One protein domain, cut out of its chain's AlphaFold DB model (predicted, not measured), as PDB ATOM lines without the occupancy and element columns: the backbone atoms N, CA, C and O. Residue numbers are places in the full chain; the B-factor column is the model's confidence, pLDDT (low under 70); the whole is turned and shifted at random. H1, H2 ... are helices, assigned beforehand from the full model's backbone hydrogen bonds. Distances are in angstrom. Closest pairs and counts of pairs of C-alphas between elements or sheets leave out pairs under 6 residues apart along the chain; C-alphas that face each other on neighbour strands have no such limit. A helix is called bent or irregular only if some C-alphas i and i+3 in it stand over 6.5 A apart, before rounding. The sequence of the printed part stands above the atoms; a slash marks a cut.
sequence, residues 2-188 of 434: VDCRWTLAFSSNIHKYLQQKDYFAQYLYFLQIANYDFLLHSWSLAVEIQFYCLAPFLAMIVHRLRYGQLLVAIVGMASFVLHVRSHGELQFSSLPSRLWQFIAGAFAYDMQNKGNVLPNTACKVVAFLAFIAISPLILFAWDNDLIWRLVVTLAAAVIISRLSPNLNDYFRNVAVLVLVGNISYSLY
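Overview. This is residues 2 to 188 of the 434 residues of the protein "Acyl_transf_3 domain-containing protein" of Toxocara canis (UniProt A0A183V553). Two helices side by side, H6 and H9, make the middle of this domain, with H4 packing slantwise on H6 and H7 packing slantwise on H9. At one end the arm H3a and the short hairpin of H1 and H2 pack together, H3a also packing on the first residues of H6; the arm H3b makes a second hairpin with H4, and H10 packs on H7 at the other end. The loop residues 28 to 33 stick out, and so do residues 173 to 180, of which 175 to 180 belong to H11. The printed part has 187 residues with eleven named helices, H1 to H11 in order along the chain, and no named strand; the class is all helix. It is only just compact, close to loose, with a radius of gyration of the C-alphas of 19.2 A, and it spans 61 by 42 by 29 A.

Along the chain. H1 is residues 2 to 8, beginning at C-alpha 2 at (311.692, 205.071, 422.810), and H2 is residues 12 to 19; each is 10.3 A from first to last C-alpha. H3, residues 42 to 64, was assigned as one helix by its hydrogen bonds, but it is bent: C-alphas 53 and 56 are 6.9 A apart. Its arms are H3a, residues 42 to 53, 16.7 A, and H3b, residues 56 to 64, 11.8 A, at a shallow tilt of 33 degrees, only just short of steep. H4 is residues 68 to 85, 25.7 A, and H5 is residues 88 to 91. H6, residues 95 to 111, 24.0 A, begins at C-alpha 95 at (303.231, 190.422, 410.046). H7 is residues 120 to 133, 20.0 A; H8 is residues 136 to 139; H9 is residues 145 to 160, 22.2 A; H10 is residues 165 to 172. H11, residues 175 to 188, 19.6 A, ends at C-alpha 188 at (315.121, 202.199, 401.303). H6 and H11 are irregular: C-alphas 97 and 100 are 7.3 A apart, and C-alphas 182 and 185 are 7.5 A apart.

Arrangement. H6 touches H4 at a steep tilt of 42 degrees, opposite ways, closest at the C-alphas of Gly 76 and Trp 100, 4.2 A. H6 touches residues 153 to 160 of H9 at a shallow tilt of 28 degrees, the same way, closest at the C-alphas of Ala 108 and Ala 157, 5.2 A. H9 touches H7 at a steep tilt of 42 degrees, opposite ways, with the C-alphas of Ala 130 and Ala 155 closest at 4.4 A. H7 touches H10 with residues 124 to 128 alone, closest at Lys 124 and Leu 167, C-alphas 6.6 A apart. H8 is close to H9 but not clearly touching, and H11 stands likewise to H10, with the C-alphas of Arg 172 and Val 178 closest at 6.4 A. H3b and H4 form a helical hairpin, closest at the C-alphas of Val 62 and Gly 68, 3.9 A. H3a touches H6 with residues 47 to 51 alone, closest at the C-alphas of Val 47 and Leu 95, 5.4 A. H1 and H2 form another helical hairpin, and H2 touches H3a, closest at the C-alphas of Asn 13 and Trp 43, 4.6 A. H5 only just touches H2, with 3 pairs of C-alphas within 8 A, the closest those of Tyr 17 and Glu 89, 5.9 A. Among the pairs that are apart are H6 and H7. Every O i to N i+4 pair is within hydrogen-bond range in H1, H2, H3a, H3b, H4, H7, H9 and H10; H6 has 10 of 13 and H11 8 of 10, while H5 and H8 are too short for such a pair.

Size, cuts and confidence. The two C-alphas farthest apart, those of Tyr 29 and Pro 119, are 61.7 A apart. The printed part has no cut. The link from H2 to H3a, residues 20 to 41, is long. Mean pLDDT of the printed part is 80.6, and 34 residues are under 70, among them residues 16 to 37.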
ATOM      1  N   VAL A   2     312.539 206.273 422.780       54.72
ATOM      2  CA  VAL A   2     311.692 205.071 422.810       54.72
ATOM      3  C   VAL A   2     311.689 204.366 421.447       54.72
ATOM      4  O   VAL A   2     312.028 203.189 421.401       54.72
ATOM      5  N   ASP A   3     311.457 205.083 420.341       63.38
ATOM      6  CA  ASP A   3     311.366 204.476 418.996       63.38
ATOM      7  C   ASP A   3     312.626 203.714 418.597       63.38
ATOM      8  O   ASP A   3     312.558 202.595 418.099       63.38
ATOM      9  N   CYS A   4     313.792 204.270 418.916       69.06
ATOM     10  CA  CYS A   4     315.058 203.652 418.574       69.06
ATOM     11  C   CYS A   4     315.273 202.303 419.304       69.06
ATOM     12  O   CYS A   4     315.877 201.401 418.730       69.06
ATOM     13  N   ARG A   5     314.745 202.118 420.529       72.44
ATOM     14  CA  ARG A   5     314.798 200.819 421.238       72.44
ATOM     15  C   ARG A   5     313.950 199.758 420.535       72.44
ATOM     16  O   ARG A   5     314.396 198.626 420.375       72.44
ATOM     17  N   TRP A   6     312.754 200.130 420.085       73.62
ATOM     18  CA  TRP A   6     311.866 199.233 419.343       73.62
ATOM     19  C   TRP A   6     312.398 198.918 417.944       73.62
ATOM     20  O   TRP A   6     312.283 197.783 417.486       73.62
ATOM     21  N   THR A   7     313.039 199.881 417.279       76.69
ATOM     22  CA  THR A   7     313.738 199.639 416.012       76.69
ATOM     23  C   THR A   7     314.908 198.669 416.191       76.69
ATOM     24  O   THR A   7     315.007 197.724 415.414       76.69
ATOM     25  N   LEU A   8     315.738 198.829 417.233       77.94
ATOM     26  CA  LEU A   8     316.829 197.887 417.533       77.94
ATOM     27  C   LEU A   8     316.324 196.462 417.793       77.94
ATOM     28  O   LEU A   8     316.970 195.494 417.405       77.94
ATOM     29  N   ALA A   9     315.163 196.333 418.432       81.19
ATOM     30  CA  ALA A   9     314.531 195.047 418.699       81.19
ATOM     31  C   ALA A   9     313.668 194.528 417.529       81.19
ATOM     32  O   ALA A   9     312.888 193.600 417.736       81.19
ATOM     33  N   PHE A  10     313.733 195.143 416.337       82.06
ATOM     34  CA  PHE A  10     312.906 194.801 415.168       82.06
ATOM     35  C   PHE A  10     311.414 194.637 415.497       82.06
ATOM     36  O   PHE A  10     310.726 193.723 415.038       82.06
ATOM     37  N   SER A  11     310.915 195.547 416.329       81.69
ATOM     38  CA  SER A  11     309.554 195.557 416.867       81.69
ATOM     39  C   SER A  11     308.912 196.945 416.776       81.69
ATOM     40  O   SER A  11     307.929 197.231 417.456       81.69
ATOM     41  N   SER A  12     309.419 197.817 415.897       79.19
ATOM     42  CA  SER A  12     308.851 199.152 415.661       79.19
ATOM     43  C   SER A  12     307.414 199.103 415.125       79.19
ATOM     44  O   SER A  12     306.610 199.972 415.454       79.19
ATOM     45  N   ASN A  13     307.041 198.058 414.379       78.19
ATOM     46  CA  ASN A  13     305.650 197.816 413.985       78.19
ATOM     47  C   ASN A  13     304.743 197.472 415.183       78.19
ATOM     48  O   ASN A  13     303.629 197.980 415.286       78.19
ATOM     49  N   ILE A  14     305.238 196.666 416.127       79.31
ATOM     50  CA  ILE A  14     304.530 196.354 417.377       79.31
ATOM     51  C   ILE A  14     304.412 197.611 418.238       79.31
ATOM     52  O   ILE A  14     303.350 197.856 418.803       79.31
ATOM     53  N   HIS A  15     305.465 198.434 418.304       74.56
ATOM     54  CA  HIS A  15     305.429 199.689 419.046       74.56
ATOM     55  C   HIS A  15     304.296 200.590 418.571       74.56
ATOM     56  O   HIS A  15     303.510 201.045 419.394       74.56
ATOM     57  N   LYS A  16     304.164 200.779 417.253       66.69
ATOM     58  CA  LYS A  16     303.073 201.562 416.662       66.69
ATOM     59  C   LYS A  16     301.698 201.008 417.008       66.69
ATOM     60  O   LYS A  16     300.811 201.762 417.391       66.69
ATOM     61  N   TYR A  17     301.531 199.690 416.924       66.00
ATOM     62  CA  TYR A  17     300.282 199.045 417.321       66.00
ATOM     63  C   TYR A  17     299.971 199.251 418.814       66.00
ATOM     64  O   TYR A  17     298.841 199.554 419.178       66.00
ATOM     65  N   LEU A  18     300.974 199.139 419.690       64.31
ATOM     66  CA  LEU A  18     300.808 199.369 421.127       64.31
ATOM     67  C   LEU A  18     300.570 200.849 421.460       64.31
ATOM     68  O   LEU A  18     299.809 201.141 422.379       64.31
ATOM     69  N   GLN A  19     301.153 201.779 420.697       59.03
ATOM     70  CA  GLN A  19     300.886 203.215 420.814       59.03
ATOM     71  C   GLN A  19     299.430 203.568 420.461       59.03
ATOM     72  O   GLN A  19     298.892 204.526 421.013       59.03
ATOM     73  N   GLN A  20     298.737 202.767 419.635       47.09
ATOM     74  CA  GLN A  20     297.299 202.946 419.378       47.09
ATOM     75  C   GLN A  20     296.403 202.701 420.609       47.09
ATOM     76  O   GLN A  20     295.198 202.931 420.517       47.09
ATOM     77  N   LYS A  21     296.944 202.288 421.768       36.44
ATOM     78  CA  LYS A  21     296.164 202.186 423.013       36.44
ATOM     79  C   LYS A  21     296.004 203.473 423.814       36.44
ATOM     80  O   LYS A  21     295.240 203.437 424.762       36.44
ATOM     81  N   ASP A  22     296.595 204.596 423.417       33.06
ATOM     82  CA  ASP A  22     296.198 205.904 423.949       33.06
ATOM     83  C   ASP A  22     296.590 207.018 422.977       33.06
ATOM     84  O   ASP A  22     297.624 207.677 423.117       33.06
ATOM     85  N   TYR A  23     295.701 207.281 422.016       32.19
ATOM     86  CA  TYR A  23     295.811 208.371 421.036       32.19
ATOM     87  C   TYR A  23     296.049 209.758 421.689       32.19
ATOM     88  O   TYR A  23     296.489 210.694 421.031       32.19
ATOM     89  N   PHE A  24     295.812 209.891 423.002       33.28
ATOM     90  CA  PHE A  24     295.923 211.147 423.752       33.28
ATOM     91  C   PHE A  24     297.013 211.173 424.840       33.28
ATOM     92  O   PHE A  24     297.385 212.261 425.295       33.28
ATOM     93  N   ALA A  25     297.599 210.034 425.235       34.50
ATOM     94  CA  ALA A  25     298.659 210.038 426.251       34.50
ATOM     95  C   ALA A  25     299.953 210.678 425.713       34.50
ATOM     96  O   ALA A  25     300.628 211.433 426.419       34.50
ATOM     97  N   GLN A  26     300.254 210.502 424.424       36.69
ATOM     98  CA  GLN A  26     301.554 210.878 423.856       36.69
ATOM     99  C   GLN A  26     301.547 212.162 423.002       36.69
ATOM    100  O   GLN A  26     302.610 212.726 422.753       36.69
ATOM    101  N   TYR A  27     300.368 212.695 422.652       37.56
ATOM    102  CA  TYR A  27     300.212 213.716 421.601       37.56
ATOM    103  C   TYR A  27     300.832 215.100 421.887       37.56
ATOM    104  O   TYR A  27     301.104 215.863 420.972       37.56
ATOM    105  N   LEU A  28     301.100 215.456 423.142       36.12
ATOM    106  CA  LEU A  28     301.491 216.827 423.498       36.12
ATOM    107  C   LEU A  28     302.868 216.932 424.224       36.12
ATOM    108  O   LEU A  28     303.239 218.030 424.610       36.12
ATOM    109  N   TYR A  29     303.669 215.861 424.416       35.06
ATOM    110  CA  TYR A  29     305.067 216.017 424.936       35.06
ATOM    111  C   TYR A  29     306.070 216.390 423.817       35.06
ATOM    112  O   TYR A  29     307.276 216.436 424.021       35.06
ATOM    113  N   PHE A  30     305.571 216.609 422.600       39.28
ATOM    114  CA  PHE A  30     306.311 216.265 421.391       39.28
ATOM    115  C   PHE A  30     305.955 217.166 420.186       39.28
ATOM    116  O   PHE A  30     306.295 216.850 419.051       39.28
ATOM    117  N   LEU A  31     305.301 218.309 420.407       37.59
ATOM    118  CA  LEU A  31     304.705 219.157 419.356       37.59
ATOM    119  C   LEU A  31     305.680 220.051 418.560       37.59
ATOM    120  O   LEU A  31     305.301 221.093 418.041       37.59
ATOM    121  N   GLN A  32     306.916 219.596 418.378       38.06
ATOM    122  CA  GLN A  32     307.796 220.128 417.327       38.06
ATOM    123  C   GLN A  32     308.763 219.061 416.788       38.06
ATOM    124  O   GLN A  32     309.156 219.114 415.627       38.06
ATOM    125  N   ILE A  33     309.060 218.022 417.585       41.00
ATOM    126  CA  ILE A  33     309.955 216.914 417.205       41.00
ATOM    127  C   ILE A  33     309.185 215.633 416.799       41.00
ATOM    128  O   ILE A  33     309.713 214.851 416.018       41.00
ATOM    129  N   ALA A  34     307.936 215.406 417.236       44.25
ATOM    130  CA  ALA A  34     307.182 214.182 416.886       44.25
ATOM    131  C   ALA A  34     306.307 214.251 415.638       44.25
ATOM    132  O   ALA A  34     305.701 213.248 415.284       44.25
ATOM    133  N   ASN A  35     306.239 215.378 414.931       47.84
ATOM    134  CA  ASN A  35     305.653 215.338 413.583       47.84
ATOM    135  C   ASN A  35     306.601 214.666 412.570       47.84
ATOM    136  O   ASN A  35     306.232 214.432 411.419       47.84
ATOM    137  N   TYR A  36     307.822 214.342 413.002       56.91
ATOM    138  CA  TYR A  36     308.920 213.896 412.167       56.91
ATOM    139  C   TYR A  36     309.458 212.553 412.665       56.91
ATOM    140  O   TYR A  36     310.515 212.465 413.285       56.91
ATOM    141  N   ASP A  37     308.726 211.479 412.365       69.56
ATOM    142  CA  ASP A  37     309.153 210.108 412.660       69.56
ATOM    143  C   ASP A  37     310.324 209.689 411.752       69.56
ATOM    144  O   ASP A  37     310.149 209.029 410.723       69.56
ATOM    145  N   PHE A  38     311.554 210.042 412.133       77.50
ATOM    146  CA  PHE A  38     312.773 209.720 411.373       77.50
ATOM    147  C   PHE A  38     312.943 208.219 411.102       77.50
ATOM    148  O   PHE A  38     313.469 207.824 410.063       77.50
ATOM    149  N   LEU A  39     312.462 207.369 412.010       79.06
ATOM    150  CA  LEU A  39     312.554 205.912 411.903       79.06
ATOM    151  C   LEU A  39     311.243 205.255 411.457       79.06
ATOM    152  O   LEU A  39     311.112 204.038 411.596       79.06
ATOM    153  N   LEU A  40     310.288 206.017 410.901       78.62
ATOM    154  CA  LEU A  40     308.988 205.481 410.482       78.62
ATOM    155  C   LEU A  40     309.169 204.262 409.576       78.62
ATOM    156  O   LEU A  40     308.648 203.198 409.882       78.62
ATOM    157  N   HIS A  41     309.964 204.398 408.515       82.19
ATOM    158  CA  HIS A  41     310.278 203.347 407.542       82.19
ATOM    159  C   HIS A  41     310.839 202.045 408.162       82.19
ATOM    160  O   HIS A  41     310.742 200.980 407.559       82.19
ATOM    161  N   SER A  42     311.348 202.049 409.397       85.38
ATOM    162  CA  SER A  42     311.833 200.814 410.032       85.38
ATOM    163  C   SER A  42     310.742 199.765 410.291       85.38
ATOM    164  O   SER A  42     311.070 198.605 410.537       85.38
ATOM    165  N   TRP A  43     309.452 200.134 410.233       85.69
ATOM    166  CA  TRP A  43     308.358 199.184 410.467       85.69
ATOM    167  C   TRP A  43     308.364 198.031 409.451       85.69
ATOM    168  O   TRP A  43     308.053 196.904 409.832       85.69
ATOM    169  N   SER A  44     308.709 198.276 408.178       86.62
ATOM    170  CA  SER A  44     308.688 197.211 407.161       86.62
ATOM    171  C   SER A  44     309.862 196.260 407.349       86.62
ATOM    172  O   SER A  44     309.674 195.050 407.295       86.62
ATOM    173  N   LEU A  45     311.032 196.808 407.691       88.69
ATOM    174  CA  LEU A  45     312.233 196.039 408.002       88.69
ATOM    175  C   LEU A  45     312.000 195.108 409.201       88.69
ATOM    176  O   LEU A  45     312.419 193.953 409.192       88.69
ATOM    177  N   ALA A  46     311.273 195.587 410.215       88.44
ATOM    178  CA  ALA A  46     310.849 194.764 411.343       88.44
ATOM    179  C   ALA A  46     309.981 193.573 410.893       88.44
ATOM    180  O   ALA A  46     310.245 192.439 411.289       88.44
ATOM    181  N   VAL A  47     308.984 193.803 410.030       90.44
ATOM    182  CA  VAL A  47     308.128 192.734 409.480       90.44
ATOM    183  C   VAL A  47     308.939 191.726 408.664       90.44
ATOM    184  O   VAL A  47     308.719 190.523 408.795       90.44
ATOM    185  N   GLU A  48     309.883 192.192 407.848       91.38
ATOM    186  CA  GLU A  48     310.756 191.325 407.052       91.38
ATOM    187  C   GLU A  48     311.608 190.413 407.934       91.38
ATOM    188  O   GLU A  48     311.656 189.207 407.705       91.38
ATOM    189  N   ILE A  49     312.221 190.947 408.992       91.06
ATOM    190  CA  ILE A  49     313.027 190.142 409.917       91.06
ATOM    191  C   ILE A  49     312.161 189.152 410.693       91.06
ATOM    192  O   ILE A  49     312.538 187.988 410.827       91.06
ATOM    193  N   GLN A  50     310.964 189.561 411.127       93.25
ATOM    194  CA  GLN A  50     309.992 188.645 411.733       93.25
ATOM    195  C   GLN A  50     309.626 187.504 410.764       93.25
ATOM    196  O   GLN A  50     309.568 186.342 411.173       93.25
ATOM    197  N   PHE A  51     309.433 187.805 409.474       94.06
ATOM    198  CA  PHE A  51     309.213 186.791 408.443       94.06
ATOM    199  C   PHE A  51     310.435 185.887 408.255       94.06
ATOM    200  O   PHE A  51     310.266 184.673 408.214       94.06
ATOM    201  N   TYR A  52     311.656 186.422 408.191       92.75
ATOM    202  CA  TYR A  52     312.865 185.608 408.032       92.75
ATOM    203  C   TYR A  52     313.123 184.687 409.225       92.75
ATOM    204  O   TYR A  52     313.601 183.573 409.034       92.75
ATOM    205  N   CYS A  53     312.741 185.089 410.439       93.19
ATOM    206  CA  CYS A  53     312.728 184.187 411.587       93.19
ATOM    207  C   CYS A  53     311.684 183.067 411.432       93.19
ATOM    208  O   CYS A  53     311.932 181.936 411.844       93.19
ATOM    209  N   LEU A  54     310.527 183.356 410.827       94.25
ATOM    210  CA  LEU A  54     309.442 182.393 410.608       94.25
ATOM    211  C   LEU A  54     309.683 181.461 409.399       94.25
ATOM    212  O   LEU A  54     309.253 180.305 409.406       94.25
ATOM    213  N   ALA A  55     310.372 181.937 408.364       94.00
ATOM    214  CA  ALA A  55     310.519 181.265 407.074       94.00
ATOM    215  C   ALA A  55     311.141 179.852 407.151       94.00
ATOM    216  O   ALA A  55     310.601 178.958 406.494       94.00
ATOM    217  N   PRO A  56     312.185 179.573 407.965       94.25
ATOM    218  CA  PRO A  56     312.728 178.222 408.122       94.25
ATOM    219  C   PRO A  56     311.694 177.214 408.629       94.25
ATOM    220  O   PRO A  56     311.683 176.065 408.189       94.25
ATOM    221  N   PHE A  57     310.788 177.639 409.512       95.19
ATOM    222  CA  PHE A  57     309.722 176.785 410.033       95.19
ATOM    223  C   PHE A  57     308.666 176.497 408.966       95.19
ATOM    224  O   PHE A  57     308.253 175.349 408.810       95.19
ATOM    225  N   LEU A  58     308.273 177.510 408.186       94.38
ATOM    226  CA  LEU A  58     307.364 177.328 407.049       94.38
ATOM    227  C   LEU A  58     307.975 176.390 406.000       94.38
ATOM    228  O   LEU A  58     307.311 175.460 405.542       94.38
ATOM    229  N   ALA A  59     309.256 176.571 405.677       93.06
ATOM    230  CA  ALA A  59     309.984 175.683 404.782       93.06
ATOM    231  C   ALA A  59     310.042 174.254 405.343       93.06
ATOM    232  O   ALA A  59     309.763 173.297 404.623       93.06
ATOM    233  N   MET A  60     310.331 174.085 406.635       95.31
ATOM    234  CA  MET A  60     310.336 172.774 407.280       95.31
ATOM    235  C   MET A  60     308.963 172.092 407.199       95.31
ATOM    236  O   MET A  60     308.906 170.911 406.867       95.31
ATOM    237  N   ILE A  61     307.866 172.819 407.432       95.44
ATOM    238  CA  ILE A  61     306.492 172.309 407.291       95.44
ATOM    239  C   ILE A  61     306.250 171.798 405.869       95.44
ATOM    240  O   ILE A  61     305.776 170.675 405.704       95.44
ATOM    241  N   VAL A  62     306.622 172.589 404.857       94.00
ATOM    242  CA  VAL A  62     306.474 172.232 403.436       94.00
ATOM    243  C   VAL A  62     307.206 170.935 403.092       94.00
ATOM    244  O   VAL A  62     306.646 170.105 402.385       94.00
ATOM    245  N   HIS A  63     308.424 170.743 403.606       93.19
ATOM    246  CA  HIS A  63     309.275 169.605 403.235       93.19
ATOM    247  C   HIS A  63     309.077 168.359 404.111       93.19
ATOM    248  O   HIS A  63     309.350 167.249 403.661       93.19
ATOM    249  N   ARG A  64     308.647 168.510 405.371       95.62
ATOM    250  CA  ARG A  64     308.523 167.393 406.330       95.62
ATOM    251  C   ARG A  64     307.126 166.791 406.388       95.62
ATOM    252  O   ARG A  64     306.996 165.628 406.761       95.62
ATOM    253  N   LEU A  65     306.086 167.558 406.064       96.06
ATOM    254  CA  LEU A  65     304.703 167.094 406.141       96.06
ATOM    255  C   LEU A  65     304.157 166.784 404.749       96.06
ATOM    256  O   LEU A  65     304.287 167.588 403.831       96.06
ATOM    257  N   ARG A  66     303.440 165.660 404.616       94.12
ATOM    258  CA  ARG A  66     302.794 165.246 403.355       94.12
ATOM    259  C   ARG A  66     301.893 166.332 402.752       94.12
ATOM    260  O   ARG A  66     301.826 166.462 401.537       94.12
ATOM    261  N   TYR A  67     301.213 167.106 403.599       95.44
ATOM    262  CA  TYR A  67     300.325 168.207 403.204       95.44
ATOM    263  C   TYR A  67     300.910 169.589 403.541       95.44
ATOM    264  O   TYR A  67     300.167 170.557 403.691       95.44
ATOM    265  N   GLY A  68     302.236 169.698 403.675       94.44
ATOM    266  CA  GLY A  68     302.912 170.921 404.112       94.44
ATOM    267  C   GLY A  68     302.624 172.142 403.235       94.44
ATOM    268  O   GLY A  68     302.329 173.215 403.756       94.44
ATOM    269  N   GLN A  69     302.618 171.968 401.907       93.19
ATOM    270  CA  GLN A  69     302.253 173.035 400.963       93.19
ATOM    271  C   GLN A  69     300.816 173.535 401.180       93.19
ATOM    272  O   GLN A  69     300.589 174.740 401.237       93.19
ATOM    273  N   LEU A  70     299.854 172.623 401.363       95.75
ATOM    274  CA  LEU A  70     298.458 172.981 401.625       95.75
ATOM    275  C   LEU A  70     298.317 173.741 402.950       95.75
ATOM    276  O   LEU A  70     297.609 174.740 403.006       95.75
ATOM    277  N   LEU A  71     299.021 173.311 404.002       96.38
ATOM    278  CA  LEU A  71     299.009 173.998 405.296       96.38
ATOM    279  C   LEU A  71     299.539 175.433 405.184       96.38
ATOM    280  O   LEU A  71     298.904 176.355 405.690       96.38
ATOM    281  N   VAL A  72     300.656 175.645 404.480       96.06
ATOM    282  CA  VAL A  72     301.194 176.996 404.257       96.06
ATOM    283  C   VAL A  72     300.252 177.841 403.394       96.06
ATOM    284  O   VAL A  72     300.059 179.019 403.689       96.06
ATOM    285  N   ALA A  73     299.592 177.256 402.391       95.88
ATOM    286  CA  ALA A  73     298.566 177.954 401.618       95.88
ATOM    287  C   ALA A  73     297.369 178.377 402.492       95.88
ATOM    288  O   ALA A  73     296.904 179.509 402.380       95.88
ATOM    289  N   ILE A  74     296.912 177.516 403.409       96.81
ATOM    290  CA  ILE A  74     295.850 177.842 404.376       96.81
ATOM    291  C   ILE A  74     296.283 178.994 405.289       96.81
ATOM    292  O   ILE A  74     295.500 179.915 405.510       96.81
ATOM    293  N   VAL A  75     297.528 178.990 405.775       96.44
ATOM    294  CA  VAL A  75     298.084 180.099 406.570       96.44
ATOM    295  C   VAL A  75     298.107 181.401 405.764       96.44
ATOM    296  O   VAL A  75     297.702 182.443 406.276       96.44
ATOM    297  N   GLY A  76     298.514 181.350 404.492       96.38
ATOM    298  CA  GLY A  76     298.466 182.500 403.586       96.38
ATOM    299  C   GLY A  76     297.044 183.026 403.382       96.38
ATOM    300  O   GLY A  76     296.806 184.223 403.506       96.38
ATOM    301  N   MET A  77     296.072 182.139 403.167       96.69
ATOM    302  CA  MET A  77     294.663 182.526 403.042       96.69
ATOM    303  C   MET A  77     294.102 183.112 404.340       96.69
ATOM    304  O   MET A  77     293.404 184.123 404.303       96.69
ATOM    305  N   ALA A  78     294.434 182.533 405.495       96.88
ATOM    306  CA  ALA A  78     294.044 183.071 406.795       96.88
ATOM    307  C   ALA A  78     294.638 184.471 407.025       96.88
ATOM    308  O   ALA A  78     293.935 185.366 407.490       96.88
ATOM    309  N   SER A  79     295.898 184.681 406.632       96.62
ATOM    310  CA  SER A  79     296.554 185.991 406.655       96.62
ATOM    311  C   SER A  79     295.846 187.007 405.753       96.62
ATOM    312  O   SER A  79     295.606 188.136 406.177       96.62
ATOM    313  N   PHE A  80     295.438 186.610 404.545       95.12
ATOM    314  CA  PHE A  80     294.678 187.477 403.644       95.12
ATOM    315  C   PHE A  80     293.295 187.833 404.210       95.12
ATOM    316  O   PHE A  80     292.888 188.992 404.190       95.12
ATOM    317  N   VAL A  81     292.580 186.864 404.787       95.25
ATOM    318  CA  VAL A  81     291.298 187.123 405.461       95.25
ATOM    319  C   VAL A  81     291.484 188.083 406.636       95.25
ATOM    320  O   VAL A  81     290.683 189.002 406.807       95.25
ATOM    321  N   LEU A  82     292.552 187.911 407.422       93.69
ATOM    322  CA  LEU A  82     292.901 188.840 408.491       93.69
ATOM    323  C   LEU A  82     293.193 190.237 407.936       93.69
ATOM    324  O   LEU A  82     292.725 191.213 408.510       93.69
ATOM    325  N   HIS A  83     293.901 190.352 406.811       92.12
ATOM    326  CA  HIS A  83     294.142 191.630 406.142       92.12
ATOM    327  C   HIS A  83     292.839 192.337 405.763       92.12
ATOM    328  O   HIS A  83     292.664 193.508 406.073       92.12
ATOM    329  N   VAL A  84     291.901 191.629 405.134       91.88
ATOM    330  CA  VAL A  84     290.626 192.216 404.692       91.88
ATOM    331  C   VAL A  84     289.738 192.616 405.875       91.88
ATOM    332  O   VAL A  84     289.011 193.598 405.784       91.88
ATOM    333  N   ARG A  85     289.790 191.868 406.986       91.56
ATOM    334  CA  ARG A  85     288.963 192.128 408.181       91.56
ATOM    335  C   ARG A  85     289.581 193.078 409.202       91.56
ATOM    336  O   ARG A  85     288.881 193.506 410.113       91.56
ATOM    337  N   SER A  86     290.878 193.337 409.117       86.19
ATOM    338  CA  SER A  86     291.559 194.264 410.020       86.19
ATOM    339  C   SER A  86     291.517 195.682 409.465       86.19
ATOM    340  O   SER A  86     291.344 195.897 408.268       86.19
ATOM    341  N   HIS A  87     291.716 196.656 410.350       79.81
ATOM    342  CA  HIS A  87     291.790 198.072 410.009       79.81
ATOM    343  C   HIS A  87     293.012 198.717 410.676       79.81
ATOM    344  O   HIS A  87     293.579 198.167 411.626       79.81
ATOM    345  N   GLY A  88     293.421 199.885 410.179       80.62
ATOM    346  CA  GLY A  88     294.479 200.695 410.786       80.62
ATOM    347  C   GLY A  88     295.857 200.023 410.778       80.62
ATOM    348  O   GLY A  88     296.244 199.370 409.808       80.62
ATOM    349  N   GLU A  89     296.607 200.177 411.872       76.19
ATOM    350  CA  GLU A  89     297.986 199.679 411.977       76.19
ATOM    351  C   GLU A  89     298.070 198.155 411.948       76.19
ATOM    352  O   GLU A  89     299.022 197.606 411.407       76.19
ATOM    353  N   LEU A  90     297.059 197.443 412.451       79.19
ATOM    354  CA  LEU A  90     297.043 195.985 412.373       79.19
ATOM    355  C   LEU A  90     296.973 195.505 410.915       79.19
ATOM    356  O   LEU A  90     297.713 194.603 410.522       79.19
ATOM    357  N   GLN A  91     296.118 196.127 410.102       84.44
ATOM    358  CA  GLN A  91     296.005 195.815 408.676       84.44
ATOM    359  C   GLN A  91     297.269 196.198 407.918       84.44
ATOM    360  O   GLN A  91     297.738 195.442 407.064       84.44
ATOM    361  N   PHE A  92     297.801 197.374 408.245       80.19
ATOM    362  CA  PHE A  92     299.020 197.891 407.670       80.19
ATOM    363  C   PHE A  92     300.220 197.138 408.259       80.19
ATOM    364  O   PHE A  92     300.599 196.111 407.728       80.19
ATOM    365  N   SER A  93     300.820 197.578 409.355       83.81
ATOM    366  CA  SER A  93     302.173 197.221 409.796       83.81
ATOM    367  C   SER A  93     302.386 195.812 410.388       83.81
ATOM    368  O   SER A  93     303.530 195.463 410.690       83.81
ATOM    369  N   SER A  94     301.360 194.968 410.542       88.38
ATOM    370  CA  SER A  94     301.528 193.662 411.205       88.38
ATOM    371  C   SER A  94     302.000 192.536 410.269       88.38
ATOM    372  O   SER A  94     301.585 192.436 409.115       88.38
ATOM    373  N   LEU A  95     302.853 191.637 410.779       92.75
ATOM    374  CA  LEU A  95     303.231 190.422 410.046       92.75
ATOM    375  C   LEU A  95     302.017 189.511 409.768       92.75
ATOM    376  O   LEU A  95     301.867 189.089 408.621       92.75
ATOM    377  N   PRO A  96     301.119 189.213 410.733       92.88
ATOM    378  CA  PRO A  96     299.992 188.315 410.482       92.88
ATOM    379  C   PRO A  96     299.063 188.778 409.356       92.88
ATOM    380  O   PRO A  96     298.549 187.937 408.623       92.88
ATOM    381  N   SER A  97     298.860 190.087 409.173       91.56
ATOM    382  CA  SER A  97     298.035 190.627 408.080       91.56
ATOM    383  C   SER A  97     298.771 190.704 406.736       91.56
ATOM    384  O   SER A  97     298.130 190.870 405.702       91.56
ATOM    385  N   ARG A  98     300.105 190.588 406.713       91.75
ATOM    386  CA  ARG A  98     300.923 190.690 405.489       91.75
ATOM    387  C   ARG A  98     301.577 189.389 405.047       91.75
ATOM    388  O   ARG A  98     302.090 189.310 403.933       91.75
ATOM    389  N   LEU A  99     301.525 188.352 405.877       95.38
ATOM    390  CA  LEU A  99     302.146 187.056 405.610       95.38
ATOM    391  C   LEU A  99     301.703 186.437 404.269       95.38
ATOM    392  O   LEU A  99     302.506 185.782 403.605       95.38
ATOM    393  N   TRP A 100     300.469 186.695 403.823       95.44
ATOM    394  CA  TRP A 100     299.966 186.254 402.518       95.44
ATOM    395  C   TRP A 100     300.815 186.740 401.331       95.44
ATOM    396  O   TRP A 100     300.955 186.003 400.359       95.44
ATOM    397  N   GLN A 101     301.430 187.927 401.412       95.31
ATOM    398  CA  GLN A 101     302.263 188.485 400.338       95.31
ATOM    399  C   GLN A 101     303.577 187.710 400.197       95.31
ATOM    400  O   GLN A 101     303.968 187.329 399.094       95.31
ATOM    401  N   PHE A 102     304.221 187.406 401.328       95.25
ATOM    402  CA  PHE A 102     305.438 186.594 401.362       95.25
ATOM    403  C   PHE A 102     305.177 185.167 400.869       95.25
ATOM    404  O   PHE A 102     305.941 184.629 400.069       95.25
ATOM    405  N   ILE A 103     304.068 184.565 401.309       95.50
ATOM    406  CA  ILE A 103     303.669 183.220 400.887       95.50
ATOM    407  C   ILE A 103     303.356 183.188 399.384       95.50
ATOM    408  O   ILE A 103     303.798 182.265 398.700       95.50
ATOM    409  N   ALA A 104     302.669 184.201 398.843       95.50
ATOM    410  CA  ALA A 104     302.423 184.315 397.405       95.50
ATOM    411  C   ALA A 104     303.733 184.359 396.600       95.50
ATOM    412  O   ALA A 104     303.857 183.655 395.598       95.50
ATOM    413  N   GLY A 105     304.734 185.113 397.069       93.75
ATOM    414  CA  GLY A 105     306.070 185.139 396.465       93.75
ATOM    415  C   GLY A 105     306.785 183.783 396.516       93.75
ATOM    416  O   GLY A 105     307.375 183.362 395.522       93.75
ATOM    417  N   ALA A 106     306.684 183.059 397.635       92.06
ATOM    418  CA  ALA A 106     307.275 181.727 397.777       92.06
ATOM    419  C   ALA A 106     306.648 180.702 396.811       92.06
ATOM    420  O   ALA A 106     307.366 179.945 396.159       92.06
ATOM    421  N   PHE A 107     305.318 180.708 396.666       91.62
ATOM    422  CA  PHE A 107     304.634 179.862 395.682       91.62
ATOM    423  C   PHE A 107     304.972 180.261 394.246       91.62
ATOM    424  O   PHE A 107     305.193 179.385 393.412       91.62
ATOM    425  N   ALA A 108     305.064 181.561 393.957       91.12
ATOM    426  CA  ALA A 108     305.483 182.042 392.648       91.12
ATOM    427  C   ALA A 108     306.880 181.530 392.269       91.12
ATOM    428  O   ALA A 108     307.087 181.106 391.136       91.12
ATOM    429  N   TYR A 109     307.818 181.513 393.220       89.31
ATOM    430  CA  TYR A 109     309.154 180.961 393.005       89.31
ATOM    431  C   TYR A 109     309.130 179.449 392.720       89.31
ATOM    432  O   TYR A 109     309.774 178.995 391.779       89.31
ATOM    433  N   ASP A 110     308.339 178.664 393.458       86.75
ATOM    434  CA  ASP A 110     308.202 177.216 393.208       86.75
ATOM    435  C   ASP A 110     307.610 176.910 391.816       86.75
ATOM    436  O   ASP A 110     307.959 175.917 391.172       86.75
ATOM    437  N   MET A 111     306.748 177.794 391.303       84.06
ATOM    438  CA  MET A 111     306.184 177.668 389.956       84.06
ATOM    439  C   MET A 111     307.214 177.862 388.838       84.06
ATOM    440  O   MET A 111     307.003 177.335 387.746       84.06
ATOM    441  N   GLN A 112     308.339 178.537 389.099       82.00
ATOM    442  CA  GLN A 112     309.372 178.814 388.097       82.00
ATOM    443  C   GLN A 112     309.892 177.538 387.409       82.00
ATOM    444  O   GLN A 112     310.223 177.555 386.224       82.00
ATOM    445  N   ASN A 113     309.957 176.424 388.142       70.31
ATOM    446  CA  ASN A 113     310.551 175.174 387.661       70.31
ATOM    447  C   ASN A 113     309.526 174.185 387.082       70.31
ATOM    448  O   ASN A 113     309.911 173.119 386.608       70.31
ATOM    449  N   LYS A 114     308.225 174.511 387.103       71.81
ATOM    450  CA  LYS A 114     307.139 173.584 386.725       71.81
ATOM    451  C   LYS A 114     306.757 173.620 385.237       71.81
ATOM    452  O   LYS A 114     305.779 172.991 384.843       71.81
ATOM    453  N   GLY A 115     307.563 174.278 384.402       64.31
ATOM    454  CA  GLY A 115     307.314 174.423 382.965       64.31
ATOM    455  C   GLY A 115     306.188 175.417 382.651       64.31
ATOM    456  O   GLY A 115     305.417 175.820 383.521       64.31
ATOM    457  N   ASN A 116     306.101 175.849 381.391       66.38
ATOM    458  CA  ASN A 116     305.114 176.850 380.983       66.38
ATOM    459  C   ASN A 116     303.712 176.232 380.917       66.38
ATOM    460  O   ASN A 116     303.439 175.387 380.069       66.38
ATOM    461  N   VAL A 117     302.812 176.700 381.783       68.81
ATOM    462  CA  VAL A 117     301.393 176.289 381.809       68.81
ATOM    463  C   VAL A 117     300.584 176.962 380.685       68.81
ATOM    464  O   VAL A 117     299.525 176.477 380.295       68.81
ATOM    465  N   LEU A 118     301.077 178.083 380.149       73.81
ATOM    466  CA  LEU A 118     300.408 178.905 379.139       73.81
ATOM    467  C   LEU A 118     301.182 178.927 377.806       73.81
ATOM    468  O   LEU A 118     302.405 178.752 377.792       73.81
ATOM    469  N   PRO A 119     300.503 179.209 376.674       79.38
ATOM    470  CA  PRO A 119     301.167 179.485 375.404       79.38
ATOM    471  C   PRO A 119     302.138 180.668 375.518       79.38
ATOM    472  O   PRO A 119     301.841 181.666 376.173       79.38
ATOM    473  N   ASN A 120     303.263 180.606 374.801       80.38
ATOM    474  CA  ASN A 120     304.347 181.594 374.898       80.38
ATOM    475  C   ASN A 120     303.872 183.048 374.668       80.38
ATOM    476  O   ASN A 120     304.323 183.972 375.339       80.38
ATOM    477  N   THR A 121     302.917 183.267 373.757       81.62
ATOM    478  CA  THR A 121     302.333 184.596 373.500       81.62
ATOM    479  C   THR A 121     301.524 185.113 374.692       81.62
ATOM    480  O   THR A 121     301.653 186.279 375.052       81.62
ATOM    481  N   ALA A 122     300.740 184.249 375.345       82.56
ATOM    482  CA  ALA A 122     299.964 184.614 376.527       82.56
ATOM    483  C   ALA A 122     300.884 184.932 377.714       82.56
ATOM    484  O   ALA A 122     300.698 185.956 378.366       82.56
ATOM    485  N   CYS A 123     301.936 184.133 377.932       80.56
ATOM    486  CA  CYS A 123     302.949 184.429 378.947       80.56
ATOM    487  C   CYS A 123     303.589 185.805 378.737       80.56
ATOM    488  O   CYS A 123     303.827 186.529 379.703       80.56
ATOM    489  N   LYS A 124     303.858 186.177 377.477       81.62
ATOM    490  CA  LYS A 124     304.460 187.472 377.161       81.62
ATOM    491  C   LYS A 124     303.550 188.648 377.497       81.62
ATOM    492  O   LYS A 124     303.999 189.611 378.112       81.62
ATOM    493  N   VAL A 125     302.276 188.549 377.119       85.31
ATOM    494  CA  VAL A 125     301.265 189.570 377.429       85.31
ATOM    495  C   VAL A 125     301.089 189.702 378.939       85.31
ATOM    496  O   VAL A 125     301.138 190.810 379.460       85.31
ATOM    497  N   VAL A 126     300.963 188.581 379.654       85.50
ATOM    498  CA  VAL A 126     300.804 188.567 381.115       85.50
ATOM    499  C   VAL A 126     302.011 189.193 381.820       85.50
ATOM    500  O   VAL A 126     301.829 190.027 382.703       85.50
ATOM    501  N   ALA A 127     303.237 188.863 381.401       82.94
ATOM    502  CA  ALA A 127     304.447 189.469 381.958       82.94
ATOM    503  C   ALA A 127     304.498 190.985 381.704       82.94
ATOM    504  O   ALA A 127     304.772 191.755 382.620       82.94
ATOM    505  N   PHE A 128     304.184 191.430 380.486       85.56
ATOM    506  CA  PHE A 128     304.165 192.853 380.144       85.56
ATOM    507  C   PHE A 128     303.105 193.634 380.937       85.56
ATOM    508  O   PHE A 128     303.397 194.702 381.471       85.56
ATOM    509  N   LEU A 129     301.898 193.075 381.083       88.19
ATOM    510  CA  LEU A 129     300.839 193.662 381.905       88.19
ATOM    511  C   LEU A 129     301.238 193.745 383.382       88.19
ATOM    512  O   LEU A 129     300.955 194.755 384.019       88.19
ATOM    513  N   ALA A 130     301.930 192.737 383.919       87.25
ATOM    514  CA  ALA A 130     302.444 192.777 385.287       87.25
ATOM    515  C   ALA A 130     303.478 193.901 385.488       87.25
ATOM    516  O   ALA A 130     303.419 194.615 386.486       87.25
ATOM    517  N   PHE A 131     304.377 194.120 384.521       84.50
ATOM    518  CA  PHE A 131     305.309 195.254 384.556       84.50
ATOM    519  C   PHE A 131     304.583 196.602 384.533       84.50
ATOM    520  O   PHE A 131     304.912 197.496 385.312       84.50
ATOM    521  N   ILE A 132     303.572 196.740 383.674       85.50
ATOM    522  CA  ILE A 132     302.740 197.945 383.608       85.50
ATOM    523  C   ILE A 132     302.004 198.172 384.935       85.50
ATOM    524  O   ILE A 132     302.007 199.292 385.443       85.50
ATOM    525  N   ALA A 133     301.441 197.121 385.534       86.38
ATOM    526  CA  ALA A 133     300.675 197.196 386.777       86.38
ATOM    527  C   ALA A 133     301.487 197.687 387.990       86.38
ATOM    528  O   ALA A 133     300.911 198.254 388.913       86.38
ATOM    529  N   ILE A 134     302.811 197.497 387.990       84.12
ATOM    530  CA  ILE A 134     303.720 197.982 389.047       84.12
ATOM    531  C   ILE A 134     304.267 199.386 388.722       84.12
ATOM    532  O   ILE A 134     304.940 200.008 389.543       84.12
ATOM    533  N   SER A 135     303.987 199.927 387.533       82.12
ATOM    534  CA  SER A 135     304.506 201.236 387.145       82.12
ATOM    535  C   SER A 135     303.945 202.361 388.032       82.12
ATOM    536  O   SER A 135     302.756 202.349 388.369       82.12
ATOM    537  N   PRO A 136     304.758 203.384 388.365       72.62
ATOM    538  CA  PRO A 136     304.308 204.518 389.174       72.62
ATOM    539  C   PRO A 136     303.055 205.205 388.608       72.62
ATOM    540  O   PRO A 136     302.171 205.592 389.362       72.62
ATOM    541  N   LEU A 137     302.946 205.297 387.277       69.81
ATOM    542  CA  LEU A 137     301.810 205.915 386.581       69.81
ATOM    543  C   LEU A 137     300.463 205.287 386.953       69.81
ATOM    544  O   LEU A 137     299.461 205.990 387.030       69.81
ATOM    545  N   ILE A 138     300.441 203.974 387.177       72.06
ATOM    546  CA  ILE A 138     299.222 203.243 387.515       72.06
ATOM    547  C   ILE A 138     298.942 203.319 389.017       72.06
ATOM    548  O   ILE A 138     297.798 203.517 389.416       72.06
ATOM    549  N   LEU A 139     299.984 203.240 389.847       68.81
ATOM    550  CA  LEU A 139     299.846 203.236 391.304       68.81
ATOM    551  C   LEU A 139     299.335 204.564 391.880       68.81
ATOM    552  O   LEU A 139     298.707 204.558 392.933       68.81
ATOM    553  N   PHE A 140     299.555 205.687 391.190       69.00
ATOM    554  CA  PHE A 140     299.075 207.007 391.623       69.00
ATOM    555  C   PHE A 140     297.695 207.397 391.062       69.00
ATOM    556  O   PHE A 140     297.248 208.518 391.287       69.00
ATOM    557  N   ALA A 141     297.015 206.512 390.324       66.62
ATOM    558  CA  ALA A 141     295.785 206.860 389.604       66.62
ATOM    559  C   ALA A 141     294.479 206.692 390.413       66.62
ATOM    560  O   ALA A 141     293.466 207.272 390.023       66.62
ATOM    561  N   TRP A 142     294.461 205.902 391.498       62.56
ATOM    562  CA  TRP A 142     293.226 205.583 392.238       62.56
ATOM    563  C   TRP A 142     293.422 205.396 393.747       62.56
ATOM    564  O   TRP A 142     294.344 204.703 394.169       62.56
ATOM    565  N   ASP A 143     292.455 205.868 394.538       67.62
ATOM    566  CA  ASP A 143     292.401 205.712 396.001       67.62
ATOM    567  C   ASP A 143     291.708 204.401 396.426       67.62
ATOM    568  O   ASP A 143     290.616 204.399 396.998       67.62
ATOM    569  N   ASN A 144     292.310 203.244 396.122       77.75
ATOM    570  CA  ASN A 144     291.858 201.965 396.687       77.75
ATOM    571  C   ASN A 144     293.024 201.053 397.092       77.75
ATOM    572  O   ASN A 144     293.500 200.214 396.321       77.75
ATOM    573  N   ASP A 145     293.438 201.195 398.349       76.56
ATOM    574  CA  ASP A 145     294.551 200.473 398.967       76.56
ATOM    575  C   ASP A 145     294.484 198.950 398.812       76.56
ATOM    576  O   ASP A 145     295.502 198.309 398.546       76.56
ATOM    577  N   LEU A 146     293.305 198.346 398.998       81.88
ATOM    578  CA  LEU A 146     293.168 196.887 398.984       81.88
ATOM    579  C   LEU A 146     293.397 196.327 397.577       81.88
ATOM    580  O   LEU A 146     294.124 195.343 397.410       81.88
ATOM    581  N   ILE A 147     292.799 196.968 396.569       83.81
ATOM    582  CA  ILE A 147     292.950 196.566 395.167       83.81
ATOM    583  C   ILE A 147     294.413 196.703 394.755       83.81
ATOM    584  O   ILE A 147     294.966 195.765 394.185       83.81
ATOM    585  N   TRP A 148     295.080 197.805 395.108       83.75
ATOM    586  CA  TRP A 148     296.488 197.987 394.759       83.75
ATOM    587  C   TRP A 148     297.409 196.979 395.426       83.75
ATOM    588  O   TRP A 148     298.288 196.432 394.763       83.75
ATOM    589  N   ARG A 149     297.193 196.660 396.706       86.81
ATOM    590  CA  ARG A 149     297.976 195.620 397.393       86.81
ATOM    591  C   ARG A 149     297.848 194.275 396.685       86.81
ATOM    592  O   ARG A 149     298.859 193.597 396.502       86.81
ATOM    593  N   LEU A 150     296.643 193.906 396.253       89.38
ATOM    594  CA  LEU A 150     296.408 192.695 395.466       89.38
ATOM    595  C   LEU A 150     297.094 192.759 394.101       89.38
ATOM    596  O   LEU A 150     297.860 191.857 393.771       89.38
ATOM    597  N   VAL A 151     296.864 193.827 393.336       89.81
ATOM    598  CA  VAL A 151     297.423 194.015 391.991       89.81
ATOM    599  C   VAL A 151     298.948 193.962 392.023       89.81
ATOM    600  O   VAL A 151     299.539 193.191 391.273       89.81
ATOM    601  N   VAL A 152     299.589 194.704 392.930       90.19
ATOM    602  CA  VAL A 152     301.052 194.732 393.068       90.19
ATOM    603  C   VAL A 152     301.592 193.373 393.502       90.19
ATOM    604  O   VAL A 152     302.573 192.903 392.934       90.19
ATOM    605  N   THR A 153     300.945 192.702 394.462       92.56
ATOM    606  CA  THR A 153     301.411 191.385 394.933       92.56
ATOM    607  C   THR A 153     301.289 190.326 393.835       92.56
ATOM    608  O   THR A 153     302.213 189.540 393.631       92.56
ATOM    609  N   LEU A 154     300.184 190.318 393.083       91.88
ATOM    610  CA  LEU A 154     299.978 189.392 391.967       91.88
ATOM    611  C   LEU A 154     300.914 189.692 390.793       91.88
ATOM    612  O   LEU A 154     301.484 188.770 390.216       91.88
ATOM    613  N   ALA A 155     301.119 190.966 390.461       91.00
ATOM    614  CA  ALA A 155     302.066 191.367 389.430       91.00
ATOM    615  C   ALA A 155     303.503 190.965 389.806       91.00
ATOM    616  O   ALA A 155     304.223 190.403 388.979       91.00
ATOM    617  N   ALA A 156     303.903 191.158 391.067       91.25
ATOM    618  CA  ALA A 156     305.201 190.711 391.565       91.25
ATOM    619  C   ALA A 156     305.332 189.181 391.492       91.25
ATOM    620  O   ALA A 156     306.340 188.678 391.000       91.25
ATOM    621  N   ALA A 157     304.295 188.434 391.889       91.75
ATOM    622  CA  ALA A 157     304.257 186.977 391.766       91.75
ATOM    623  C   ALA A 157     304.410 186.513 390.303       91.75
ATOM    624  O   ALA A 157     305.196 185.612 390.013       91.75
ATOM    625  N   VAL A 158     303.736 187.167 389.354       88.38
ATOM    626  CA  VAL A 158     303.885 186.889 387.915       88.38
ATOM    627  C   VAL A 158     305.328 187.102 387.451       88.38
ATOM    628  O   VAL A 158     305.884 186.242 386.767       88.38
ATOM    629  N   ILE A 159     305.967 188.203 387.853       86.81
ATOM    630  CA  ILE A 159     307.364 188.484 387.494       86.81
ATOM    631  C   ILE A 159     308.312 187.438 388.106       86.81
ATOM    632  O   ILE A 159     309.184 186.920 387.402       86.81
ATOM    633  N   ILE A 160     308.117 187.073 389.377       87.75
ATOM    634  CA  ILE A 160     308.928 186.067 390.084       87.75
ATOM    635  C   ILE A 160     308.784 184.684 389.443       87.75
ATOM    636  O   ILE A 160     309.778 183.989 389.251       87.75
ATOM    637  N   SER A 161     307.568 184.297 389.053       86.81
ATOM    638  CA  SER A 161     307.287 182.974 388.476       86.81
ATOM    639  C   SER A 161     307.903 182.730 387.095       86.81
ATOM    640  O   SER A 161     307.893 181.602 386.613       86.81
ATOM    641  N   ARG A 162     308.454 183.767 386.444       82.62
ATOM    642  CA  ARG A 162     309.114 183.688 385.125       82.62
ATOM    643  C   ARG A 162     308.310 182.935 384.061       82.62
ATOM    644  O   ARG A 162     308.890 182.230 383.241       82.62
ATOM    645  N   LEU A 163     306.997 183.187 383.997       77.00
ATOM    646  CA  LEU A 163     306.092 182.611 382.987       77.00
ATOM    647  C   LEU A 163     306.589 182.783 381.539       77.00
ATOM    648  O   LEU A 163     306.310 181.944 380.687       77.00
ATOM    649  N   SER A 164     307.305 183.874 381.240       75.44
ATOM    650  CA  SER A 164     307.954 184.113 379.945       75.44
ATOM    651  C   SER A 164     309.447 184.399 380.144       75.44
ATOM    652  O   SER A 164     309.822 185.572 380.260       75.44
ATOM    653  N   PRO A 165     310.319 183.372 380.113       70.00
ATOM    654  CA  PRO A 165     311.758 183.536 380.316       70.00
ATOM    655  C   PRO A 165     312.364 184.637 379.437       70.00
ATOM    656  O   PRO A 165     313.019 185.526 379.957       70.00
ATOM    657  N   ASN A 166     312.012 184.698 378.146       72.81
ATOM    658  CA  ASN A 166     312.563 185.687 377.207       72.81
ATOM    659  C   ASN A 166     312.290 187.157 377.584       72.81
ATOM    660  O   ASN A 166     313.135 188.013 377.349       72.81
ATOM    661  N   LEU A 167     311.112 187.471 378.139       70.75
ATOM    662  CA  LEU A 167     310.789 188.846 378.557       70.75
ATOM    663  C   LEU A 167     311.350 189.152 379.938       70.75
ATOM    664  O   LEU A 167     311.891 190.233 380.154       70.75
ATOM    665  N   ASN A 168     311.257 188.201 380.864       70.12
ATOM    666  CA  ASN A 168     311.814 188.376 382.199       70.12
ATOM    667  C   ASN A 168     313.342 188.535 382.126       70.12
ATOM    668  O   ASN A 168     313.903 189.371 382.831       70.12
ATOM    669  N   ASP A 169     313.998 187.816 381.214       72.00
ATOM    670  CA  ASP A 169     315.429 187.941 380.940       72.00
ATOM    671  C   ASP A 169     315.769 189.249 380.229       72.00
ATOM    672  O   ASP A 169     316.785 189.857 380.553       72.00
ATOM    673  N   TYR A 170     314.905 189.747 379.336       76.81
ATOM    674  CA  TYR A 170     315.081 191.071 378.737       76.81
ATOM    675  C   TYR A 170     315.152 192.171 379.804       76.81
ATOM    676  O   TYR A 170     316.131 192.911 379.847       76.81
ATOM    677  N   PHE A 171     314.168 192.246 380.710       74.19
ATOM    678  CA  PHE A 171     314.160 193.264 381.769       74.19
ATOM    679  C   PHE A 171     315.298 193.079 382.774       74.19
ATOM    680  O   PHE A 171     315.881 194.065 383.224       74.19
ATOM    681  N   ARG A 172     315.675 191.831 383.072       74.38
ATOM    682  CA  ARG A 172     316.842 191.518 383.907       74.38
ATOM    683  C   ARG A 172     318.167 191.936 383.260       74.38
ATOM    684  O   ARG A 172     319.133 192.149 383.980       74.38
ATOM    685  N   ASN A 173     318.225 192.081 381.940       81.88
ATOM    686  CA  ASN A 173     319.420 192.543 381.231       81.88
ATOM    687  C   ASN A 173     319.480 194.074 381.080       81.88
ATOM    688  O   ASN A 173     320.495 194.607 380.632       81.88
ATOM    689  N   VAL A 174     318.428 194.808 381.467       88.25
ATOM    690  CA  VAL A 174     318.449 196.276 381.464       88.25
ATOM    691  C   VAL A 174     319.308 196.765 382.628       88.25
ATOM    692  O   VAL A 174     318.884 196.737 383.784       88.25
ATOM    693  N   ALA A 175     320.505 197.266 382.315       89.25
ATOM    694  CA  ALA A 175     321.499 197.690 383.303       89.25
ATOM    695  C   ALA A 175     320.949 198.669 384.355       89.25
ATOM    696  O   ALA A 175     321.286 198.563 385.530       89.25
ATOM    697  N   VAL A 176     320.064 199.588 383.953       89.88
ATOM    698  CA  VAL A 176     319.441 200.558 384.869       89.88
ATOM    699  C   VAL A 176     318.520 199.871 385.878       89.88
ATOM    700  O   VAL A 176     318.606 200.165 387.066       89.88
ATOM    701  N   LEU A 177     317.673 198.933 385.440       86.94
ATOM    702  CA  LEU A 177     316.773 198.205 386.341       86.94
ATOM    703  C   LEU A 177     317.558 197.334 387.323       86.94
ATOM    704  O   LEU A 177     317.229 197.293 388.505       86.94
ATOM    705  N   VAL A 178     318.628 196.693 386.847       88.62
ATOM    706  CA  VAL A 178     319.538 195.918 387.700       88.62
ATOM    707  C   VAL A 178     320.227 196.816 388.720       88.62
ATOM    708  O   VAL A 178     320.262 196.469 389.894       88.62
ATOM    709  N   LEU A 179     320.738 197.979 388.305       90.62
ATOM    710  CA  LEU A 179     321.372 198.930 389.217       90.62
ATOM    711  C   LEU A 179     320.399 199.382 390.310       90.62
ATOM    712  O   LEU A 179     320.753 199.328 391.484       90.62
ATOM    713  N   VAL A 180     319.181 199.789 389.934       91.38
ATOM    714  CA  VAL A 180     318.140 200.208 390.887       91.38
ATOM    715  C   VAL A 180     317.775 199.065 391.834       91.38
ATOM    716  O   VAL A 180     317.655 199.292 393.035       91.38
ATOM    717  N   GLY A 181     317.659 197.838 391.321       89.94
ATOM    718  CA  GLY A 181     317.440 196.644 392.135       89.94
ATOM    719  C   GLY A 181     318.573 196.398 393.133       89.94
ATOM    720  O   GLY A 181     318.305 196.205 394.316       89.94
ATOM    721  N   ASN A 182     319.825 196.489 392.685       90.44
ATOM    722  CA  ASN A 182     321.008 196.270 393.518       90.44
ATOM    723  C   ASN A 182     321.112 197.285 394.663       90.44
ATOM    724  O   ASN A 182     321.438 196.905 395.776       90.44
ATOM    725  N   ILE A 183     320.799 198.563 394.421       94.38
ATOM    726  CA  ILE A 183     320.867 199.595 395.470       94.38
ATOM    727  C   ILE A 183     319.572 199.733 396.283       94.38
ATOM    728  O   ILE A 183     319.510 200.582 397.173       94.38
ATOM    729  N   SER A 184     318.522 198.968 395.966       92.56
ATOM    730  CA  SER A 184     317.164 199.188 396.486       92.56
ATOM    731  C   SER A 184     317.086 199.153 398.013       92.56
ATOM    732  O   SER A 184     316.411 199.993 398.607       92.56
ATOM    733  N   TYR A 185     317.833 198.252 398.654       90.50
ATOM    734  CA  TYR A 185     317.913 198.162 400.108       90.50
ATOM    735  C   TYR A 185     318.564 199.408 400.730       90.50
ATOM    736  O   TYR A 185     317.984 200.060 401.599       90.50
ATOM    737  N   SER A 186     319.739 199.805 400.235       93.38
ATOM    738  CA  SER A 186     320.426 201.025 400.684       93.38
ATOM    739  C   SER A 186     319.586 202.291 400.424       93.38
ATOM    740  O   SER A 186     319.556 203.207 401.248       93.38
ATOM    741  N   LEU A 187     318.845 202.332 399.312       94.50
ATOM    742  CA  LEU A 187     317.917 203.419 398.981       94.50
ATOM    743  C   LEU A 187     316.728 203.471 399.942       94.50
ATOM    744  O   LEU A 187     316.345 204.555 400.390       94.50
ATOM    745  N   TYR A 188     316.181 202.310 400.310       92.19
ATOM    746  CA  TYR A 188     315.121 202.199 401.303       92.19
ATOM    747  C   TYR A 188     315.534 202.793 402.658       92.19
ATOM    748  O   TYR A 188     314.764 203.528 403.269       92.19
TER     749      TYR A 188